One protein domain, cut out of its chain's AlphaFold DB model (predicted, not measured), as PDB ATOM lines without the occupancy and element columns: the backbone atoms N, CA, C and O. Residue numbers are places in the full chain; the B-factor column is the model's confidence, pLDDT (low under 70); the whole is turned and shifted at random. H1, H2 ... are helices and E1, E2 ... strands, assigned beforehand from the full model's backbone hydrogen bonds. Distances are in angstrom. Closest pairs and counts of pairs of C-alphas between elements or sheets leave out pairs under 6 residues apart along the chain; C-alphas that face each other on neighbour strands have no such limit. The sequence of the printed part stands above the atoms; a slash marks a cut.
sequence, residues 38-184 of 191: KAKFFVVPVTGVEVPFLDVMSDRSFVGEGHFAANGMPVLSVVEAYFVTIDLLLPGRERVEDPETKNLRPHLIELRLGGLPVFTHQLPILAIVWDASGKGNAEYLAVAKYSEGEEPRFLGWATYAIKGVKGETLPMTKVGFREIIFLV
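This is residues 38 to 184 of the 191 residues of an uncharacterized protein of Candidatus Sungbacteria bacterium RIFCSPLOWO2_12_FULL_41_11 (UniProt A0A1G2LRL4). Amid little regular structure, one strongly twisted sheet of six strands curls round the short helix H1, while the long loop of residues 46 to 82 joins its edge strands, E1 and E2. The 147 printed residues hold E1 to E6, then H1; the antiparallel order is E1 E6 E5 E4 E3 E2, mostly strand, with 49 residues in named elements. The whole is compact, radius of gyration of the C-alphas 14.9 A, spanning 44 by 38 by 32 A.

E1, residues 41 to 45, 13.8 A, begins at C-alpha 41 (4.427, 53.751, 133.399). E2 is residues 83 to 89, 20.0 A; E3, 108 to 113, 16.5 A; E4, 125 to 130, 14.0 A; E5, 140 to 146, 19.6 A; E6, 154 to 164, 29.5 A. H1, residues 177 to 183, 10.1 A, ends at C-alpha 183 (0.571, 59.514, 135.388).

E2 to E6 form a meander, each strand the antiparallel neighbour of the one before, each successive pair a hairpin. Within hydrogen-bond range are N 86 and O 110 of E2 and E3, 2.8 A; N 109 and O 129 of E3 and E4, 2.8 A; N 128 and O 142 of E4 and E5, 2.8 A; N 143 and O 158 of E5 and E6, 2.8 A; and N 42 and O 163 of E1 and E6, 2.9 A. H1 is on the sheet; its closest C-alphas to E1 are those of Leu 183 and Phe 42, 6.1 A. In H1 every O i to N i+4 pair is within hydrogen-bond range.

The two C-alphas farthest apart, those of Pro 99 and Glu 150, are 46.3 A apart. The printed part has no cut; the links E1 to E2, E2 to E3, E3 to E4 and E6 to H1 are long. The pLDDT is under 70 in residues 38 to 39, 62 to 82, 114 to 122 and 149 to 151.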
ATOM      1  N   LYS A  38      -2.734  47.165 132.446       52.34
ATOM      2  CA  LYS A  38      -1.537  47.275 133.300       52.34
ATOM      3  C   LYS A  38      -0.747  48.523 132.896       52.34
ATOM      4  O   LYS A  38      -0.214  48.560 131.786       52.34
ATOM      5  N   ALA A  39      -0.722  49.533 133.765       62.56
ATOM      6  CA  ALA A  39      -0.064  50.792 133.462       62.56
ATOM      7  C   ALA A  39       1.413  50.505 133.159       62.56
ATOM      8  O   ALA A  39       2.128  49.924 133.977       62.56
ATOM      9  N   LYS A  40       1.853  50.845 131.943       78.25
ATOM     10  CA  LYS A  40       3.244  50.650 131.502       78.25
ATOM     11  C   LYS A  40       4.215  51.600 132.199       78.25
ATOM     12  O   LYS A  40       5.409  51.321 132.254       78.25
ATOM     13  N   PHE A  41       3.685  52.690 132.741       84.44
ATOM     14  CA  PHE A  41       4.427  53.751 133.399       84.44
ATOM     15  C   PHE A  41       3.797  54.067 134.753       84.44
ATOM     16  O   PHE A  41       2.589  53.927 134.931       84.44
ATOM     17  N   PHE A  42       4.629  54.486 135.695       84.12
ATOM     18  CA  PHE A  42       4.243  54.943 137.024       84.12
ATOM     19  C   PHE A  42       5.137  56.110 137.440       84.12
ATOM     20  O   PHE A  42       6.149  56.394 136.794       84.12
ATOM     21  N   VAL A  43       4.771  56.787 138.524       85.62
ATOM     22  CA  VAL A  43       5.495  57.957 139.020       85.62
ATOM     23  C   VAL A  43       6.000  57.741 140.444       85.62
ATOM     24  O   VAL A  43       5.364  57.054 141.240       85.62
ATOM     25  N   VAL A  44       7.159  58.316 140.763       86.19
ATOM     26  CA  VAL A  44       7.781  58.258 142.096       86.19
ATOM     27  C   VAL A  44       8.051  59.684 142.577       86.19
ATOM     28  O   VAL A  44       8.667  60.433 141.819       86.19
ATOM     29  N   PRO A  45       7.632  60.083 143.794       87.62
ATOM     30  CA  PRO A  45       7.889  61.427 144.310       87.62
ATOM     31  C   PRO A  45       9.385  61.756 144.340       87.62
ATOM     32  O   PRO A  45      10.201  60.921 144.731       87.62
ATOM     33  N   VAL A  46       9.741  62.980 143.949       89.31
ATOM     34  CA  VAL A  46      11.116  63.498 143.994       89.31
ATOM     35  C   VAL A  46      11.138  64.930 144.519       89.31
ATOM     36  O   VAL A  46      10.154  65.655 144.401       89.31
ATOM     37  N   THR A  47      12.276  65.349 145.073       90.06
ATOM     38  CA  THR A  47      12.513  66.706 145.591       90.06
ATOM     39  C   THR A  47      13.771  67.312 144.975       90.06
ATOM     40  O   THR A  47      14.666  66.576 144.566       90.06
ATOM     41  N   GLY A  48      13.874  68.645 144.959       86.69
ATOM     42  CA  GLY A  48      15.071  69.351 144.475       86.69
ATOM     43  C   GLY A  48      15.225  69.365 142.952       86.69
ATOM     44  O   GLY A  48      16.297  69.687 142.449       86.69
ATOM     45  N   VAL A  49      14.166  69.008 142.224       89.88
ATOM     46  CA  VAL A  49      14.111  69.088 140.767       89.88
ATOM     47  C   VAL A  49      13.424  70.394 140.380       89.88
ATOM     48  O   VAL A  49      12.302  70.659 140.815       89.88
ATOM     49  N   GLU A  50      14.097  71.203 139.569       91.19
ATOM     50  CA  GLU A  50      13.539  72.447 139.048       91.19
ATOM     51  C   GLU A  50      12.505  72.149 137.958       91.19
ATOM     52  O   GLU A  50      12.776  71.411 137.007       91.19
ATOM     53  N   VAL A  51      11.306  72.710 138.115       92.38
ATOM     54  CA  VAL A  51      10.239  72.586 137.123       92.38
ATOM     55  C   VAL A  51      10.441  73.682 136.079       92.38
ATOM     56  O   VAL A  51      10.400  74.856 136.451       92.38
ATOM     57  N   PRO A  52      10.632  73.339 134.794       89.69
ATOM     58  CA  PRO A  52      10.898  74.317 133.744       89.69
ATOM     59  C   PRO A  52       9.604  75.034 133.328       89.69
ATOM     60  O   PRO A  52       9.049  74.800 132.254       89.69
ATOM     61  N   PHE A  53       9.085  75.876 134.219       85.88
ATOM     62  CA  PHE A  53       7.858  76.632 134.013       85.88
ATOM     63  C   PHE A  53       8.142  77.913 133.224       85.88
ATOM     64  O   PHE A  53       8.879  78.779 133.685       85.88
ATOM     65  N   LEU A  54       7.543  78.024 132.035       81.62
ATOM     66  CA  LEU A  54       7.684  79.181 131.149       81.62
ATOM     67  C   LEU A  54       6.516  80.151 131.371       81.62
ATOM     68  O   LEU A  54       5.461  80.049 130.728       81.62
ATOM     69  N   ASP A  55       6.704  81.069 132.314       72.19
ATOM     70  CA  ASP A  55       5.738  82.100 132.704       72.19
ATOM     71  C   ASP A  55       5.702  83.291 131.731       72.19
ATOM     72  O   ASP A  55       4.653  83.918 131.560       72.19
ATOM     73  N   VAL A  56       6.806  83.563 131.029       73.06
ATOM     74  CA  VAL A  56       6.893  84.615 130.008       73.06
ATOM     75  C   VAL A  56       6.602  84.063 128.611       73.06
ATOM     76  O   VAL A  56       7.211  83.100 128.151       73.06
ATOM     77  N   MET A  57       5.688  84.712 127.881       72.12
ATOM     78  CA  MET A  57       5.288  84.280 126.533       72.12
ATOM     79  C   MET A  57       6.445  84.288 125.517       72.12
ATOM     80  O   MET A  57       6.472  83.434 124.636       72.12
ATOM     81  N   SER A  58       7.400  85.219 125.633       73.25
ATOM     82  CA  SER A  58       8.562  85.313 124.730       73.25
ATOM     83  C   SER A  58       9.460  84.082 124.763       73.25
ATOM     84  O   SER A  58      10.127  83.786 123.775       73.25
ATOM     85  N   ASP A  59       9.456  83.359 125.879       72.75
ATOM     86  CA  ASP A  59      10.377  82.251 126.121       72.75
ATOM     87  C   ASP A  59       9.785  80.924 125.620       72.75
ATOM     88  O   ASP A  59      10.432  79.875 125.637       72.75
ATOM     89  N   ARG A  60       8.542  80.971 125.126       75.75
ATOM     90  CA  ARG A  60       7.775  79.823 124.652       75.75
ATOM     91  C   ARG A  60       8.019  79.619 123.164       75.75
ATOM     92  O   ARG A  60       7.415  80.270 122.314       75.75
ATOM     93  N   SER A  61       8.887  78.664 122.848       76.19
ATOM     94  CA  SER A  61       9.040  78.152 121.484       76.19
ATOM     95  C   SER A  61       8.097  76.971 121.276       76.19
ATOM     96  O   SER A  61       8.294  75.912 121.862       76.19
ATOM     97  N   PHE A  62       7.063  77.138 120.456       69.00
ATOM     98  CA  PHE A  62       6.092  76.076 120.179       69.00
ATOM     99  C   PHE A  62       6.661  75.050 119.195       69.00
ATOM    100  O   PHE A  62       7.331  75.412 118.223       69.00
ATOM    101  N   VAL A  63       6.373  73.770 119.427       57.28
ATOM    102  CA  VAL A  63       6.612  72.727 118.426       57.28
ATOM    103  C   VAL A  63       5.478  72.796 117.410       57.28
ATOM    104  O   VAL A  63       4.345  72.440 117.718       57.28
ATOM    105  N   GLY A  64       5.778  73.287 116.207       49.91
ATOM    106  CA  GLY A  64       4.809  73.581 115.143       49.91
ATOM    107  C   GLY A  64       4.020  72.398 114.566       49.91
ATOM    108  O   GLY A  64       3.375  72.576 113.542       49.91
ATOM    109  N   GLU A  65       4.050  71.222 115.194       39.22
ATOM    110  CA  GLU A  65       3.285  70.029 114.798       39.22
ATOM    111  C   GLU A  65       2.822  69.195 116.012       39.22
ATOM    112  O   GLU A  65       2.610  67.986 115.906       39.22
ATOM    113  N   GLY A  66       2.673  69.824 117.185       41.56
ATOM    114  CA  GLY A  66       1.768  69.320 118.226       41.56
ATOM    115  C   GLY A  66       0.307  69.446 117.787       41.56
ATOM    116  O   GLY A  66       0.053  69.786 116.638       41.56
ATOM    117  N   HIS A  67      -0.660  69.220 118.681       48.44
ATOM    118  CA  HIS A  67      -2.109  69.422 118.464       48.44
ATOM    119  C   HIS A  67      -2.454  70.895 118.173       48.44
ATOM    120  O   HIS A  67      -3.193  71.542 118.901       48.44
ATOM    121  N   PHE A  68      -1.876  71.456 117.126       42.84
ATOM    122  CA  PHE A  68      -1.974  72.807 116.640       42.84
ATOM    123  C   PHE A  68      -2.007  72.680 115.116       42.84
ATOM    124  O   PHE A  68      -1.170  72.012 114.515       42.84
ATOM    125  N   ALA A  69      -3.016  73.258 114.474       41.53
ATOM    126  CA  ALA A  69      -3.077  73.318 113.028       41.53
ATOM    127  C   ALA A  69      -1.855  74.083 112.493       41.53
ATOM    128  O   ALA A  69      -1.237  74.873 113.205       41.53
ATOM    129  N   ALA A  70      -1.544  73.907 111.207       39.53
ATOM    130  CA  ALA A  70      -0.404  74.543 110.534       39.53
ATOM    131  C   ALA A  70      -0.366  76.089 110.637       39.53
ATOM    132  O   ALA A  70       0.624  76.717 110.281       39.53
ATOM    133  N   ASN A  71      -1.442  76.716 111.118       41.59
ATOM    134  CA  ASN A  71      -1.550  78.144 111.409       41.59
ATOM    135  C   ASN A  71      -1.245  78.512 112.881       41.59
ATOM    136  O   ASN A  71      -1.483  79.651 113.275       41.59
ATOM    137  N   GLY A  72      -0.765  77.568 113.697       38.03
ATOM    138  CA  GLY A  72      -0.433  77.774 115.108       38.03
ATOM    139  C   GLY A  72      -1.631  77.788 116.064       38.03
ATOM    140  O   GLY A  72      -1.462  78.133 117.232       38.03
ATOM    141  N   MET A  73      -2.836  77.432 115.603       40.69
ATOM    142  CA  MET A  73      -4.035  77.344 116.448       40.69
ATOM    143  C   MET A  73      -4.168  75.950 117.053       40.69
ATOM    144  O   MET A  73      -4.071  75.002 116.285       40.69
ATOM    145  N   PRO A  74      -4.459  75.788 118.356       45.78
ATOM    146  CA  PRO A  74      -4.657  74.466 118.943       45.78
ATOM    147  C   PRO A  74      -5.780  73.719 118.207       45.78
ATOM    148  O   PRO A  74      -6.855  74.273 117.969       45.78
ATOM    149  N   VAL A  75      -5.526  72.473 117.819       47.03
ATOM    150  CA  VAL A  75      -6.563  71.524 117.415       47.03
ATOM    151  C   VAL A  75      -7.294  71.168 118.699       47.03
ATOM    152  O   VAL A  75      -6.654  70.698 119.627       47.03
ATOM    153  N   LEU A  76      -8.592  71.476 118.764       46.34
ATOM    154  CA  LEU A  76      -9.439  71.234 119.929       46.34
ATOM    155  C   LEU A  76     -10.450  70.124 119.599       46.34
ATOM    156  O   LEU A  76     -11.383  70.335 118.822       46.34
ATOM    157  N   SER A  77     -10.294  68.942 120.188       44.84
ATOM    158  CA  SER A  77     -11.353  67.945 120.344       44.84
ATOM    159  C   SER A  77     -12.379  68.408 121.396       44.84
ATOM    160  O   SER A  77     -12.127  69.306 122.194       44.84
ATOM    161  N   VAL A  78     -13.578  67.818 121.428       41.72
ATOM    162  CA  VAL A  78     -14.664  68.238 122.347       41.72
ATOM    163  C   VAL A  78     -14.280  68.105 123.836       41.72
ATOM    164  O   VAL A  78     -14.786  68.855 124.668       41.72
ATOM    165  N   VAL A  79     -13.350  67.205 124.180       48.25
ATOM    166  CA  VAL A  79     -12.767  67.091 125.534       48.25
ATOM    167  C   VAL A  79     -11.728  68.192 125.786       48.25
ATOM    168  O   VAL A  79     -11.585  68.668 126.913       48.25
ATOM    169  N   GLU A  80     -11.073  68.675 124.730       51.38
ATOM    170  CA  GLU A  80     -10.090  69.758 124.794       51.38
ATOM    171  C   GLU A  80     -10.714  71.159 124.954       51.38
ATOM    172  O   GLU A  80     -10.013  72.139 125.197       51.38
ATOM    173  N   ALA A  81     -12.049  71.269 124.917       52.81
ATOM    174  CA  ALA A  81     -12.755  72.502 125.279       52.81
ATOM    175  C   ALA A  81     -12.516  72.915 126.748       52.81
ATOM    176  O   ALA A  81     -12.567  74.103 127.068       52.81
ATOM    177  N   TYR A  82     -12.229  71.944 127.625       63.28
ATOM    178  CA  TYR A  82     -11.977  72.155 129.057       63.28
ATOM    179  C   TYR A  82     -10.522  71.920 129.464       63.28
ATOM    180  O   TYR A  82     -10.136  72.295 130.567       63.28
ATOM    181  N   PHE A  83      -9.703  71.318 128.601       72.25
ATOM    182  CA  PHE A  83      -8.308  70.997 128.890       72.25
ATOM    183  C   PHE A  83      -7.456  71.146 127.637       72.25
ATOM    184  O   PHE A  83      -7.803  70.620 126.594       72.25
ATOM    185  N   VAL A  84      -6.314  71.814 127.728       74.12
ATOM    186  CA  VAL A  84      -5.433  72.017 126.573       74.12
ATOM    187  C   VAL A  84      -4.054  71.472 126.897       74.12
ATOM    188  O   VAL A  84      -3.490  71.810 127.938       74.12
ATOM    189  N   THR A  85      -3.509  70.650 126.003       79.06
ATOM    190  CA  THR A  85      -2.096  70.262 126.026       79.06
ATOM    191  C   THR A  85      -1.283  71.184 125.128       79.06
ATOM    192  O   THR A  85      -1.682  71.455 123.997       79.06
ATOM    193  N   ILE A  86      -0.157  71.688 125.629       80.12
ATOM    194  CA  ILE A  86       0.712  72.616 124.901       80.12
ATOM    195  C   ILE A  86       2.109  72.022 124.785       80.12
ATOM    196  O   ILE A  86       2.782  71.838 125.799       80.12
ATOM    197  N   ASP A  87       2.547  71.813 123.547       84.56
ATOM    198  CA  ASP A  87       3.828  71.197 123.206       84.56
ATOM    199  C   ASP A  87       4.892  72.279 122.962       84.56
ATOM    200  O   ASP A  87       4.756  73.145 122.090       84.56
ATOM    201  N   LEU A  88       5.964  72.250 123.753       83.94
ATOM    202  CA  LEU A  88       6.957  73.318 123.838       83.94
ATOM    203  C   LEU A  88       8.388  72.785 123.696       83.94
ATOM    204  O   LEU A  88       8.742  71.694 124.153       83.94
ATOM    205  N   LEU A  89       9.240  73.610 123.095       83.88
ATOM    206  CA  LEU A  89      10.689  73.484 123.124       83.88
ATOM    207  C   LEU A  89      11.238  74.352 124.251       83.88
ATOM    208  O   LEU A  89      10.956  75.548 124.323       83.88
ATOM    209  N   LEU A  90      12.082  73.758 125.091       83.62
ATOM    210  CA  LEU A  90      12.873  74.515 126.051       83.62
ATOM    211  C   LEU A  90      14.001  75.275 125.331       83.62
ATOM    212  O   LEU A  90      14.718  74.665 124.527       83.62
ATOM    213  N   PRO A  91      14.191  76.576 125.615       77.12
ATOM    214  CA  PRO A  91      15.317  77.342 125.094       77.12
ATOM    215  C   PRO A  91      16.660  76.663 125.386       77.12
ATOM    216  O   PRO A  91      16.868  76.088 126.454       77.12
ATOM    217  N   GLY A  92      17.581  76.716 124.423       77.94
ATOM    218  CA  GLY A  92      18.927  76.150 124.569       77.94
ATOM    219  C   GLY A  92      19.011  74.618 124.524       77.94
ATOM    220  O   GLY A  92      20.111  74.083 124.644       77.94
ATOM    221  N   ARG A  93      17.896  73.902 124.328       78.62
ATOM    222  CA  ARG A  93      17.899  72.450 124.091       78.62
ATOM    223  C   ARG A  93      17.996  72.127 122.603       78.62
ATOM    224  O   ARG A  93      17.430  72.827 121.762       78.62
ATOM    225  N   GLU A  94      18.714  71.049 122.295       80.00
ATOM    226  CA  GLU A  94      18.818  70.519 120.937       80.00
ATOM    227  C   GLU A  94      17.447  70.064 120.439       80.00
ATOM    228  O   GLU A  94      16.672  69.483 121.184       80.00
ATOM    229  N   ARG A  95      17.136  70.332 119.173       81.06
ATOM    230  CA  ARG A  95      15.886  69.879 118.566       81.06
ATOM    231  C   ARG A  95      15.999  68.398 118.223       81.06
ATOM    232  O   ARG A  95      16.847  68.022 117.423       81.06
ATOM    233  N   VAL A  96      15.120  67.582 118.795       78.38
ATOM    234  CA  VAL A  96      15.051  66.142 118.515       78.38
ATOM    235  C   VAL A  96      13.885  65.870 117.575       78.38
ATOM    236  O   VAL A  96      12.769  66.303 117.844       78.38
ATOM    237  N   GLU A  97      14.115  65.132 116.494       78.25
ATOM    238  CA  GLU A  97      13.055  64.670 115.590       78.25
ATOM    239  C   GLU A  97      12.573  63.270 115.965       78.25
ATOM    240  O   GLU A  97      13.331  62.421 116.448       78.25
ATOM    241  N   ASP A  98      11.295  63.006 115.712       71.25
ATOM    242  CA  ASP A  98      10.775  61.657 115.733       71.25
ATOM    243  C   ASP A  98      11.287  60.871 114.511       71.25
ATOM    244  O   ASP A  98      11.097  61.307 113.370       71.25
ATOM    245  N   PRO A  99      11.932  59.706 114.702       72.88
ATOM    246  CA  PRO A  99      12.461  58.924 113.592       72.88
ATOM    247  C   PRO A  99      11.391  58.491 112.587       72.88
ATOM    248  O   PRO A  99      11.713  58.389 111.398       72.88
ATOM    249  N   GLU A 100      10.164  58.238 113.061       74.00
ATOM    250  CA  GLU A 100       9.048  57.706 112.280       74.00
ATOM    251  C   GLU A 100       8.309  58.819 111.538       74.00
ATOM    252  O   GLU A 100       8.096  58.705 110.333       74.00
ATOM    253  N   THR A 101       7.943  59.902 112.231       74.06
ATOM    254  CA  THR A 101       7.110  60.962 111.636       74.06
ATOM    255  C   THR A 101       7.903  62.134 111.073       74.06
ATOM    256  O   THR A 101       7.369  62.868 110.252       74.06
ATOM    257  N   LYS A 102       9.176  62.294 111.462       72.44
ATOM    258  CA  LYS A 102      10.018  63.486 111.213       72.44
ATOM    259  C   LYS A 102       9.552  64.761 111.914       72.44
ATOM    260  O   LYS A 102      10.220  65.785 111.808       72.44
ATOM    261  N   ASN A 103       8.479  64.690 112.695       74.44
ATOM    262  CA  ASN A 103       8.019  65.820 113.488       74.44
ATOM    263  C   ASN A 103       9.004  66.080 114.629       74.44
ATOM    264  O   ASN A 103       9.606  65.156 115.184       74.44
ATOM    265  N   LEU A 104       9.129  67.338 115.035       76.69
ATOM    266  CA  LEU A 104       9.906  67.686 116.219       76.69
ATOM    267  C   LEU A 104       9.254  67.115 117.485       76.69
ATOM    268  O   LEU A 104       8.039  67.167 117.665       76.69
ATOM    269  N   ARG A 105      10.076  66.596 118.394       83.25
ATOM    270  CA  ARG A 105       9.648  66.160 119.722       83.25
ATOM    271  C   ARG A 105       9.632  67.358 120.672       83.25
ATOM    272  O   ARG A 105      10.618  68.100 120.713       83.25
ATOM    273  N   PRO A 106       8.565  67.553 121.462       86.38
ATOM    274  CA  PRO A 106       8.587  68.561 122.512       86.38
ATOM    275  C   PRO A 106       9.555  68.170 123.627       86.38
ATOM    276  O   PRO A 106       9.733  66.993 123.934       86.38
ATOM    277  N   HIS A 107      10.145  69.180 124.263       89.31
ATOM    278  CA  HIS A 107      10.906  69.025 125.507       89.31
ATOM    279  C   HIS A 107      10.013  69.170 126.734       89.31
ATOM    280  O   HIS A 107      10.358  68.701 127.815       89.31
ATOM    281  N   LEU A 108       8.878  69.840 126.566       90.69
ATOM    282  CA  LEU A 108       7.977  70.237 127.627       90.69
ATOM    283  C   LEU A 108       6.542  70.145 127.115       90.69
ATOM    284  O   LEU A 108       6.242  70.652 126.037       90.69
ATOM    285  N   ILE A 109       5.665  69.517 127.889       89.25
ATOM    286  CA  ILE A 109       4.231  69.450 127.615       89.25
ATOM    287  C   ILE A 109       3.497  69.966 128.838       89.25
ATOM    288  O   ILE A 109       3.656  69.445 129.942       89.25
ATOM    289  N   GLU A 110       2.687  70.995 128.643       88.75
ATOM    290  CA  GLU A 110       1.837  71.549 129.689       88.75
ATOM    291  C   GLU A 110       0.407  71.061 129.504       88.75
ATOM    292  O   GLU A 110      -0.153  71.203 128.423       88.75
ATOM    293  N   LEU A 111      -0.214  70.564 130.569       84.19
ATOM    294  CA  LEU A 111      -1.657  70.396 130.645       84.19
ATOM    295  C   LEU A 111      -2.246  71.605 131.361       84.19
ATOM    296  O   LEU A 111      -1.917  71.860 132.519       84.19
ATOM    297  N   ARG A 112      -3.140  72.330 130.696       81.00
ATOM    298  CA  ARG A 112      -3.805  73.517 131.241       81.00
ATOM    299  C   ARG A 112      -5.314  73.365 131.242       81.00
ATOM    300  O   ARG A 112      -5.871  72.631 130.431       81.00
ATOM    301  N   LEU A 113      -5.970  74.085 132.146       73.94
ATOM    302  CA  LEU A 113      -7.421  74.183 132.179       73.94
ATOM    303  C   LEU A 113      -7.899  75.094 131.042       73.94
ATOM    304  O   LEU A 113      -7.597  76.280 131.035       73.94
ATOM    305  N   GLY A 114      -8.620  74.529 130.080       66.56
ATOM    306  CA  GLY A 114      -9.189  75.218 128.926       66.56
ATOM    307  C   GLY A 114     -10.299  76.212 129.287       66.56
ATOM    308  O   GLY A 114     -10.965  76.096 130.313       66.56
ATOM    309  N   GLY A 115     -10.500  77.190 128.403       53.53
ATOM    310  CA  GLY A 115     -11.604  78.144 128.449       53.53
ATOM    311  C   GLY A 115     -11.609  79.005 127.188       53.53
ATOM    312  O   GLY A 115     -10.694  79.800 126.962       53.53
ATOM    313  N   LEU A 116     -12.620  78.845 126.332       49.44
ATOM    314  CA  LEU A 116     -12.833  79.767 125.213       49.44
ATOM    315  C   LEU A 116     -13.158  81.163 125.787       49.44
ATOM    316  O   LEU A 116     -14.022  81.232 126.663       49.44
ATOM    317  N   PRO A 117     -12.551  82.281 125.331       49.41
ATOM    318  CA  PRO A 117     -11.541  82.475 124.287       49.41
ATOM    319  C   PRO A 117     -10.229  83.058 124.872       49.41
ATOM    320  O   PRO A 117      -9.830  84.170 124.528       49.41
ATOM    321  N   VAL A 118      -9.587  82.368 125.820       52.06
ATOM    322  CA  VAL A 118      -8.438  82.920 126.565       52.06
ATOM    323  C   VAL A 118      -7.104  82.438 125.985       52.06
ATOM    324  O   VAL A 118      -6.962  81.284 125.583       52.06
ATOM    325  N   PHE A 119      -6.106  83.329 125.955       54.16
ATOM    326  CA  PHE A 119      -4.736  82.999 125.562       54.16
ATOM    327  C   PHE A 119      -4.176  81.870 126.435       54.16
ATOM    328  O   PHE A 119      -4.122  81.967 127.660       54.16
ATOM    329  N   THR A 120      -3.715  80.805 125.788       60.12
ATOM    330  CA  THR A 120      -3.426  79.512 126.421       60.12
ATOM    331  C   THR A 120      -2.349  79.557 127.513       60.12
ATOM    332  O   THR A 120      -2.400  78.760 128.442       60.12
ATOM    333  N   HIS A 121      -1.414  80.515 127.475       63.22
ATOM    334  CA  HIS A 121      -0.364  80.674 128.495       63.22
ATOM    335  C   HIS A 121      -0.858  81.292 129.818       63.22
ATOM    336  O   HIS A 121      -0.191  81.148 130.841       63.22
ATOM    337  N   GLN A 122      -2.017  81.959 129.812       64.00
ATOM    338  CA  GLN A 122      -2.631  82.572 131.002       64.00
ATOM    339  C   GLN A 122      -3.597  81.624 131.718       64.00
ATOM    340  O   GLN A 122      -4.057  81.911 132.821       64.00
ATOM    341  N   LEU A 123      -3.910  80.491 131.088       73.38
ATOM    342  CA  LEU A 123      -4.765  79.468 131.663       73.38
ATOM    343  C   LEU A 123      -4.069  78.783 132.846       73.38
ATOM    344  O   LEU A 123      -2.852  78.571 132.784       73.38
ATOM    345  N   PRO A 124      -4.807  78.384 133.896       77.88
ATOM    346  CA  PRO A 124      -4.238  77.620 134.998       77.88
ATOM    347  C   PRO A 124      -3.564  76.357 134.489       77.88
ATOM    348  O   PRO A 124      -4.119  75.627 133.665       77.88
ATOM    349  N   ILE A 125      -2.368  76.100 134.993       84.06
ATOM    350  CA  ILE A 125      -1.607  74.910 134.662       84.06
ATOM    351  C   ILE A 125      -1.944  73.808 135.649       84.06
ATOM    352  O   ILE A 125      -1.940  74.025 136.848       84.06
ATOM    353  N   LEU A 126      -2.264  72.626 135.149       85.12
ATOM    354  CA  LEU A 126      -2.629  71.477 135.969       85.12
ATOM    355  C   LEU A 126      -1.429  70.555 136.151       85.12
ATOM    356  O   LEU A 126      -1.158  70.085 137.256       85.12
ATOM    357  N   ALA A 127      -0.681  70.326 135.071       89.06
ATOM    358  CA  ALA A 127       0.505  69.493 135.101       89.06
ATOM    359  C   ALA A 127       1.518  69.888 134.024       89.06
ATOM    360  O   ALA A 127       1.174  70.499 133.013       89.06
ATOM    361  N   ILE A 128       2.767  69.496 134.246       92.88
ATOM    362  CA  ILE A 128       3.877  69.617 133.310       92.88
ATOM    363  C   ILE A 128       4.558  68.262 133.198       92.88
ATOM    364  O   ILE A 128       4.921  67.674 134.213       92.88
ATOM    365  N   VAL A 129       4.800  67.801 131.978       94.00
ATOM    366  CA  VAL A 129       5.702  66.682 131.694       94.00
ATOM    367  C   VAL A 129       6.892  67.205 130.911       94.00
ATOM    368  O   VAL A 129       6.713  68.003 129.994       94.00
ATOM    369  N   TRP A 130       8.107  66.779 131.253       95.69
ATOM    370  CA  TRP A 130       9.284  67.232 130.516       95.69
ATOM    371  C   TRP A 130      10.391  66.190 130.385       95.69
ATOM    372  O   TRP A 130      10.505  65.236 131.161       95.69
ATOM    373  N   ASP A 131      11.206  66.427 129.363       93.38
ATOM    374  CA  ASP A 131      12.428  65.717 129.017       93.38
ATOM    375  C   ASP A 131      13.629  66.469 129.603       93.38
ATOM    376  O   ASP A 131      14.080  67.484 129.064       93.38
ATOM    377  N   ALA A 132      14.135  66.015 130.753       91.56
ATOM    378  CA  ALA A 132      15.244  66.691 131.420       91.56
ATOM    379  C   ALA A 132      16.595  66.366 130.768       91.56
ATOM    380  O   ALA A 132      17.499  67.210 130.790       91.56
ATOM    381  N   SER A 133      16.749  65.183 130.169       90.56
ATOM    382  CA  SER A 133      17.981  64.759 129.503       90.56
ATOM    383  C   SER A 133      18.130  65.282 128.076       90.56
ATOM    384  O   SER A 133      19.255  65.344 127.587       90.56
ATOM    385  N   GLY A 134      17.045  65.711 127.428       86.75
ATOM    386  CA  GLY A 134      17.056  66.143 126.026       86.75
ATOM    387  C   GLY A 134      17.075  64.972 125.040       86.75
ATOM    388  O   GLY A 134      17.526  65.128 123.911       86.75
ATOM    389  N   LYS A 135      16.653  63.772 125.463       87.00
ATOM    390  CA  LYS A 135      16.647  62.558 124.621       87.00
ATOM    391  C   LYS A 135      15.298  62.308 123.938       87.00
ATOM    392  O   LYS A 135      15.098  61.259 123.323       87.00
ATOM    393  N   GLY A 136      14.355  63.231 124.081       86.56
ATOM    394  CA  GLY A 136      12.989  63.150 123.577       86.56
ATOM    395  C   GLY A 136      12.083  62.204 124.368       86.56
ATOM    396  O   GLY A 136      11.106  61.705 123.804       86.56
ATOM    397  N   ASN A 137      12.393  61.916 125.638       91.25
ATOM    398  CA  ASN A 137      11.579  61.054 126.504       91.25
ATOM    399  C   ASN A 137      11.082  61.820 127.732       91.25
ATOM    400  O   ASN A 137      11.824  62.592 128.325       91.25
ATOM    401  N   ALA A 138       9.845  61.555 128.138       93.25
ATOM    402  CA  ALA A 138       9.273  62.071 129.368       93.25
ATOM    403  C   ALA A 138       9.967  61.441 130.579       93.25
ATOM    404  O   ALA A 138       9.921  60.225 130.779       93.25
ATOM    405  N   GLU A 139      10.596  62.281 131.397       95.31
ATOM    406  CA  GLU A 139      11.364  61.846 132.567       95.31
ATOM    407  C   GLU A 139      10.725  62.285 133.876       95.31
ATOM    408  O   GLU A 139      10.834  61.579 134.881       95.31
ATOM    409  N   TYR A 140      10.030  63.420 133.866       96.19
ATOM    410  CA  TYR A 140       9.406  63.971 135.057       96.19
ATOM    411  C   TYR A 140       7.997  64.481 134.788       96.19
ATOM    412  O   TYR A 140       7.666  64.911 133.684       96.19
ATOM    413  N   LEU A 141       7.193  64.439 135.847       94.38
ATOM    414  CA  LEU A 141       5.865  65.022 135.956       94.38
ATOM    415  C   LEU A 141       5.877  66.013 137.124       94.38
ATOM    416  O   LEU A 141       6.275  65.659 138.232       94.38
ATOM    417  N   ALA A 142       5.388  67.225 136.910       93.62
ATOM    418  CA  ALA A 142       5.040  68.158 137.969       93.62
ATOM    419  C   ALA A 142       3.530  68.383 137.953       93.62
ATOM    420  O   ALA A 142       2.960  68.680 136.909       93.62
ATOM    421  N   VAL A 143       2.882  68.248 139.105       89.19
ATOM    422  CA  VAL A 143       1.455  68.539 139.282       89.19
ATOM    423  C   VAL A 143       1.331  69.835 140.065       89.19
ATOM    424  O   VAL A 143       1.955  69.986 141.121       89.19
ATOM    425  N   ALA A 144       0.569  70.785 139.534       86.81
ATOM    426  CA  ALA A 144       0.367  72.075 140.173       86.81
ATOM    427  C   ALA A 144      -0.495  71.925 141.430       86.81
ATOM    428  O   ALA A 144      -1.516  71.238 141.422       86.81
ATOM    429  N   LYS A 145      -0.098  72.600 142.510       83.88
ATOM    430  CA  LYS A 145      -0.911  72.749 143.716       83.88
ATOM    431  C   LYS A 145      -1.539  74.133 143.722       83.88
ATOM    432  O   LYS A 145      -0.842  75.126 143.513       83.88
ATOM    433  N   TYR A 146      -2.830  74.192 144.012       80.12
ATOM    434  CA  TYR A 146      -3.562  75.439 144.190       80.12
ATOM    435  C   TYR A 146      -4.171  75.504 145.586       80.12
ATOM    436  O   TYR A 146      -4.479  74.471 146.178       80.12
ATOM    437  N   SER A 147      -4.336  76.714 146.116       79.44
ATOM    438  CA  SER A 147      -5.120  76.930 147.330       79.44
ATOM    439  C   SER A 147      -6.597  76.668 147.065       79.44
ATOM    440  O   SER A 147      -7.105  76.993 145.992       79.44
ATOM    441  N   GLU A 148      -7.301  76.167 148.073       75.38
ATOM    442  CA  GLU A 148      -8.760  76.106 148.055       75.38
ATOM    443  C   GLU A 148      -9.370  77.515 148.168       75.38
ATOM    444  O   GLU A 148      -8.789  78.407 148.795       75.38
ATOM    445  N   GLY A 149     -10.538  77.725 147.555       62.97
ATOM    446  CA  GLY A 149     -11.293  78.980 147.624       62.97
ATOM    447  C   GLY A 149     -11.808  79.473 146.269       62.97
ATOM    448  O   GLY A 149     -11.543  78.877 145.228       62.97
ATOM    449  N   GLU A 150     -12.552  80.583 146.289       59.28
ATOM    450  CA  GLU A 150     -13.161  81.183 145.086       59.28
ATOM    451  C   GLU A 150     -12.125  81.727 144.086       59.28
ATOM    452  O   GLU A 150     -12.392  81.781 142.886       59.28
ATOM    453  N   GLU A 151     -10.932  82.094 144.567       68.94
ATOM    454  CA  GLU A 151      -9.797  82.540 143.750       68.94
ATOM    455  C   GLU A 151      -8.554  81.685 144.071       68.94
ATOM    456  O   GLU A 151      -7.745  82.056 144.930       68.94
ATOM    457  N   PRO A 152      -8.395  80.522 143.411       71.12
ATOM    458  CA  PRO A 152      -7.286  79.608 143.656       71.12
ATOM    459  C   PRO A 152      -5.948  80.260 143.308       71.12
ATOM    460  O   PRO A 152      -5.761  80.787 142.210       71.12
ATOM    461  N   ARG A 153      -4.984  80.183 144.224       78.12
ATOM    462  CA  ARG A 153      -3.621  80.689 144.025       78.12
ATOM    463  C   ARG A 153      -2.664  79.535 143.840       78.12
ATOM    464  O   ARG A 153      -2.760  78.542 144.552       78.12
ATOM    465  N   PHE A 154      -1.732  79.680 142.909       81.94
ATOM    466  CA  PHE A 154      -0.676  78.698 142.712       81.94
ATOM    467  C   PHE A 154       0.227  78.632 143.955       81.94
ATOM    468  O   PHE A 154       0.733  79.655 144.410       81.94
ATOM    469  N   LEU A 155       0.401  77.432 144.509       82.88
ATOM    470  CA  LEU A 155       1.170  77.172 145.732       82.88
ATOM    471  C   LEU A 155       2.522  76.505 145.460       82.88
ATOM    472  O   LEU A 155       3.367  76.456 146.351       82.88
ATOM    473  N   GLY A 156       2.729  75.970 144.256       86.56
ATOM    474  CA  GLY A 156       3.939  75.242 143.889       86.56
ATOM    475  C   GLY A 156       3.638  73.909 143.213       86.56
ATOM    476  O   GLY A 156       2.529  73.657 142.743       86.56
ATOM    477  N   TRP A 157       4.646  73.043 143.180       89.50
ATOM    478  CA  TRP A 157       4.618  71.787 142.437       89.50
ATOM    479  C   TRP A 157       4.741  70.578 143.366       89.50
ATOM    480  O   TRP A 157       5.526  70.583 144.313       89.50
ATOM    481  N   ALA A 158       4.005  69.510 143.066       87.38
ATOM    482  CA  ALA A 158       4.410  68.159 143.437       87.38
ATOM    483  C   ALA A 158       5.175  67.548 142.263       87.38
ATOM    484  O   ALA A 158       4.612  67.406 141.179       87.38
ATOM    485  N   THR A 159       6.442  67.197 142.465       92.25
ATOM    486  CA  THR A 159       7.314  66.659 141.416       92.25
ATOM    487  C   THR A 159       7.502  65.159 141.547       92.25
ATOM    488  O   THR A 159       7.698  64.632 142.643       92.25
ATOM    489  N   TYR A 160       7.503  64.476 140.410       91.50
ATOM    490  CA  TYR A 160       7.650  63.036 140.322       91.50
ATOM    491  C   TYR A 160       8.567  62.646 139.166       91.50
ATOM    492  O   TYR A 160       8.519  63.249 138.097       91.50
ATOM    493  N   ALA A 161       9.366  61.600 139.359       93.06
ATOM    494  CA  ALA A 161      10.072  60.929 138.277       93.06
ATOM    495  C   ALA A 161       9.156  59.886 137.624       93.06
ATOM    496  O   ALA A 161       8.564  59.059 138.321       93.06
ATOM    497  N   ILE A 162       9.086  59.890 136.296       92.75
ATOM    498  CA  ILE A 162       8.355  58.904 135.500       92.75
ATOM    499  C   ILE A 162       9.242  57.668 135.325       92.75
ATOM    500  O   ILE A 162      10.430  57.763 135.013       92.75
ATOM    501  N   LYS A 163       8.671  56.485 135.551       87.56
ATOM    502  CA  LYS A 163       9.352  55.192 135.449       87.56
ATOM    503  C   LYS A 163       8.520  54.238 134.607       87.56
ATOM    504  O   LYS A 163       7.326  54.085 134.844       87.56
ATOM    505  N   GLY A 164       9.152  53.572 133.646       86.44
ATOM    506  CA  GLY A 164       8.524  52.485 132.902       86.44
ATOM    507  C   GLY A 164       8.793  51.119 133.516       86.44
ATOM    508  O   GLY A 164       9.841  50.858 134.117       86.44
ATOM    509  N   VAL A 165       7.841  50.214 133.335       84.38
ATOM    510  CA  VAL A 165       7.998  48.802 133.682       84.38
ATOM    511  C   VAL A 165       9.075  48.191 132.780       84.38
ATOM    512  O   VAL A 165       9.088  48.422 131.577       84.38
ATOM    513  N   LYS A 166      10.000  47.413 133.361       86.62
ATOM    514  CA  LYS A 166      11.120  46.770 132.635       86.62
ATOM    515  C   LYS A 166      12.012  47.746 131.840       86.62
ATOM    516  O   LYS A 166      12.643  47.337 130.871       86.62
ATOM    517  N   GLY A 167      12.094  49.009 132.262       84.12
ATOM    518  CA  GLY A 167      12.955  50.007 131.621       84.12
ATOM    519  C   GLY A 167      12.382  50.618 130.341       84.12
ATOM    520  O   GLY A 167      13.123  51.277 129.620       84.12
ATOM    521  N   GLU A 168      11.087  50.424 130.057       87.88
ATOM    522  CA  GLU A 168      10.410  51.157 128.983       87.88
ATOM    523  C   GLU A 168      10.517  52.679 129.212       87.88
ATOM    524  O   GLU A 168      10.434  53.162 130.345       87.88
ATOM    525  N   THR A 169      10.689  53.447 128.138       90.56
ATOM    526  CA  THR A 169      10.640  54.915 128.170       90.56
ATOM    527  C   THR A 169       9.350  55.406 127.529       90.56
ATOM    528  O   THR A 169       8.785  54.742 126.657       90.56
ATOM    529  N   LEU A 170       8.867  56.565 127.977       90.06
ATOM    530  CA  LEU A 170       7.700  57.227 127.406       90.06
ATOM    531  C   LEU A 170       8.181  58.323 126.445       90.06
ATOM    532  O   LEU A 170       8.701  59.332 126.915       90.06
ATOM    533  N   PRO A 171       8.050  58.156 125.117       89.62
ATOM    534  CA  PRO A 171       8.427  59.199 124.170       89.62
ATOM    535  C   PRO A 171       7.556  60.439 124.365       89.62
ATOM    536  O   PRO A 171       6.341  60.312 124.526       89.62
ATOM    537  N   MET A 172       8.152  61.631 124.276       87.81
ATOM    538  CA  MET A 172       7.423  62.898 124.425       87.81
ATOM    539  C   MET A 172       6.282  63.043 123.404       87.81
ATOM    540  O   MET A 172       5.227  63.567 123.733       87.81
ATOM    541  N   THR A 173       6.427  62.481 122.201       82.62
ATOM    542  CA  THR A 173       5.391  62.473 121.148       82.62
ATOM    543  C   THR A 173       4.149  61.648 121.485       82.62
ATOM    544  O   THR A 173       3.135  61.761 120.802       82.62
ATOM    545  N   LYS A 174       4.210  60.801 122.518       83.69
ATOM    546  CA  LYS A 174       3.081  59.981 122.979       83.69
ATOM    547  C   LYS A 174       2.399  60.546 124.219       83.69
ATOM    548  O   LYS A 174       1.452  59.936 124.698       83.69
ATOM    549  N   VAL A 175       2.885  61.657 124.764       84.12
ATOM    550  CA  VAL A 175       2.313  62.268 125.962       84.12
ATOM    551  C   VAL A 175       1.182  63.202 125.541       84.12
ATOM    552  O   VAL A 175       1.425  64.311 125.084       84.12
ATOM    553  N   GLY A 176      -0.061  62.752 125.695       77.38
ATOM    554  CA  GLY A 176      -1.248  63.592 125.549       77.38
ATOM    555  C   GLY A 176      -1.990  63.776 126.870       77.38
ATOM    556  O   GLY A 176      -1.536  63.357 127.937       77.38
ATOM    557  N   PHE A 177      -3.188  64.365 126.795       76.69
ATOM    558  CA  PHE A 177      -4.085  64.524 127.945       76.69
ATOM    559  C   PHE A 177      -4.250  63.210 128.720       76.69
ATOM    560  O   PHE A 177      -4.080  63.164 129.936       76.69
ATOM    561  N   ARG A 178      -4.534  62.118 128.001       75.12
ATOM    562  CA  ARG A 178      -4.807  60.806 128.588       75.12
ATOM    563  C   ARG A 178      -3.606  60.261 129.364       75.12
ATOM    564  O   ARG A 178      -3.777  59.773 130.478       75.12
ATOM    565  N   GLU A 179      -2.409  60.348 128.793       81.12
ATOM    566  CA  GLU A 179      -1.182  59.874 129.432       81.12
ATOM    567  C   GLU A 179      -0.862  60.682 130.685       81.12
ATOM    568  O   GLU A 179      -0.525  60.093 131.708       81.12
ATOM    569  N   ILE A 180      -1.038  62.005 130.644       81.50
ATOM    570  CA  ILE A 180      -0.840  62.861 131.818       81.50
ATOM    571  C   ILE A 180      -1.804  62.455 132.937       81.50
ATOM    572  O   ILE A 180      -1.359  62.233 134.058       81.50
ATOM    573  N   ILE A 181      -3.096  62.271 132.642       77.56
ATOM    574  CA  ILE A 181      -4.090  61.858 133.647       77.56
ATOM    575  C   ILE A 181      -3.746  60.503 134.280       77.56
ATOM    576  O   ILE A 181      -3.910  60.343 135.485       77.56
ATOM    577  N   PHE A 182      -3.233  59.537 133.512       75.06
ATOM    578  CA  PHE A 182      -2.807  58.250 134.074       75.06
ATOM    579  C   PHE A 182      -1.522  58.324 134.902       75.06
ATOM    580  O   PHE A 182      -1.310  57.474 135.764       75.06
ATOM    581  N   LEU A 183      -0.653  59.296 134.622       78.31
ATOM    582  CA  LEU A 183       0.571  59.514 135.388       78.31
ATOM    583  C   LEU A 183       0.317  60.298 136.676       78.31
ATOM    584  O   LEU A 183       1.074  60.130 137.630       78.31
ATOM    585  N   VAL A 184      -0.716  61.145 136.719       74.88
ATOM    586  CA  VAL A 184      -1.088  61.869 137.939       74.88
ATOM    587  C   VAL A 184      -1.443  60.841 139.020       74.88
ATOM    588  O   VAL A 184      -2.374  60.053 138.840       74.88
TER     589      VAL A 184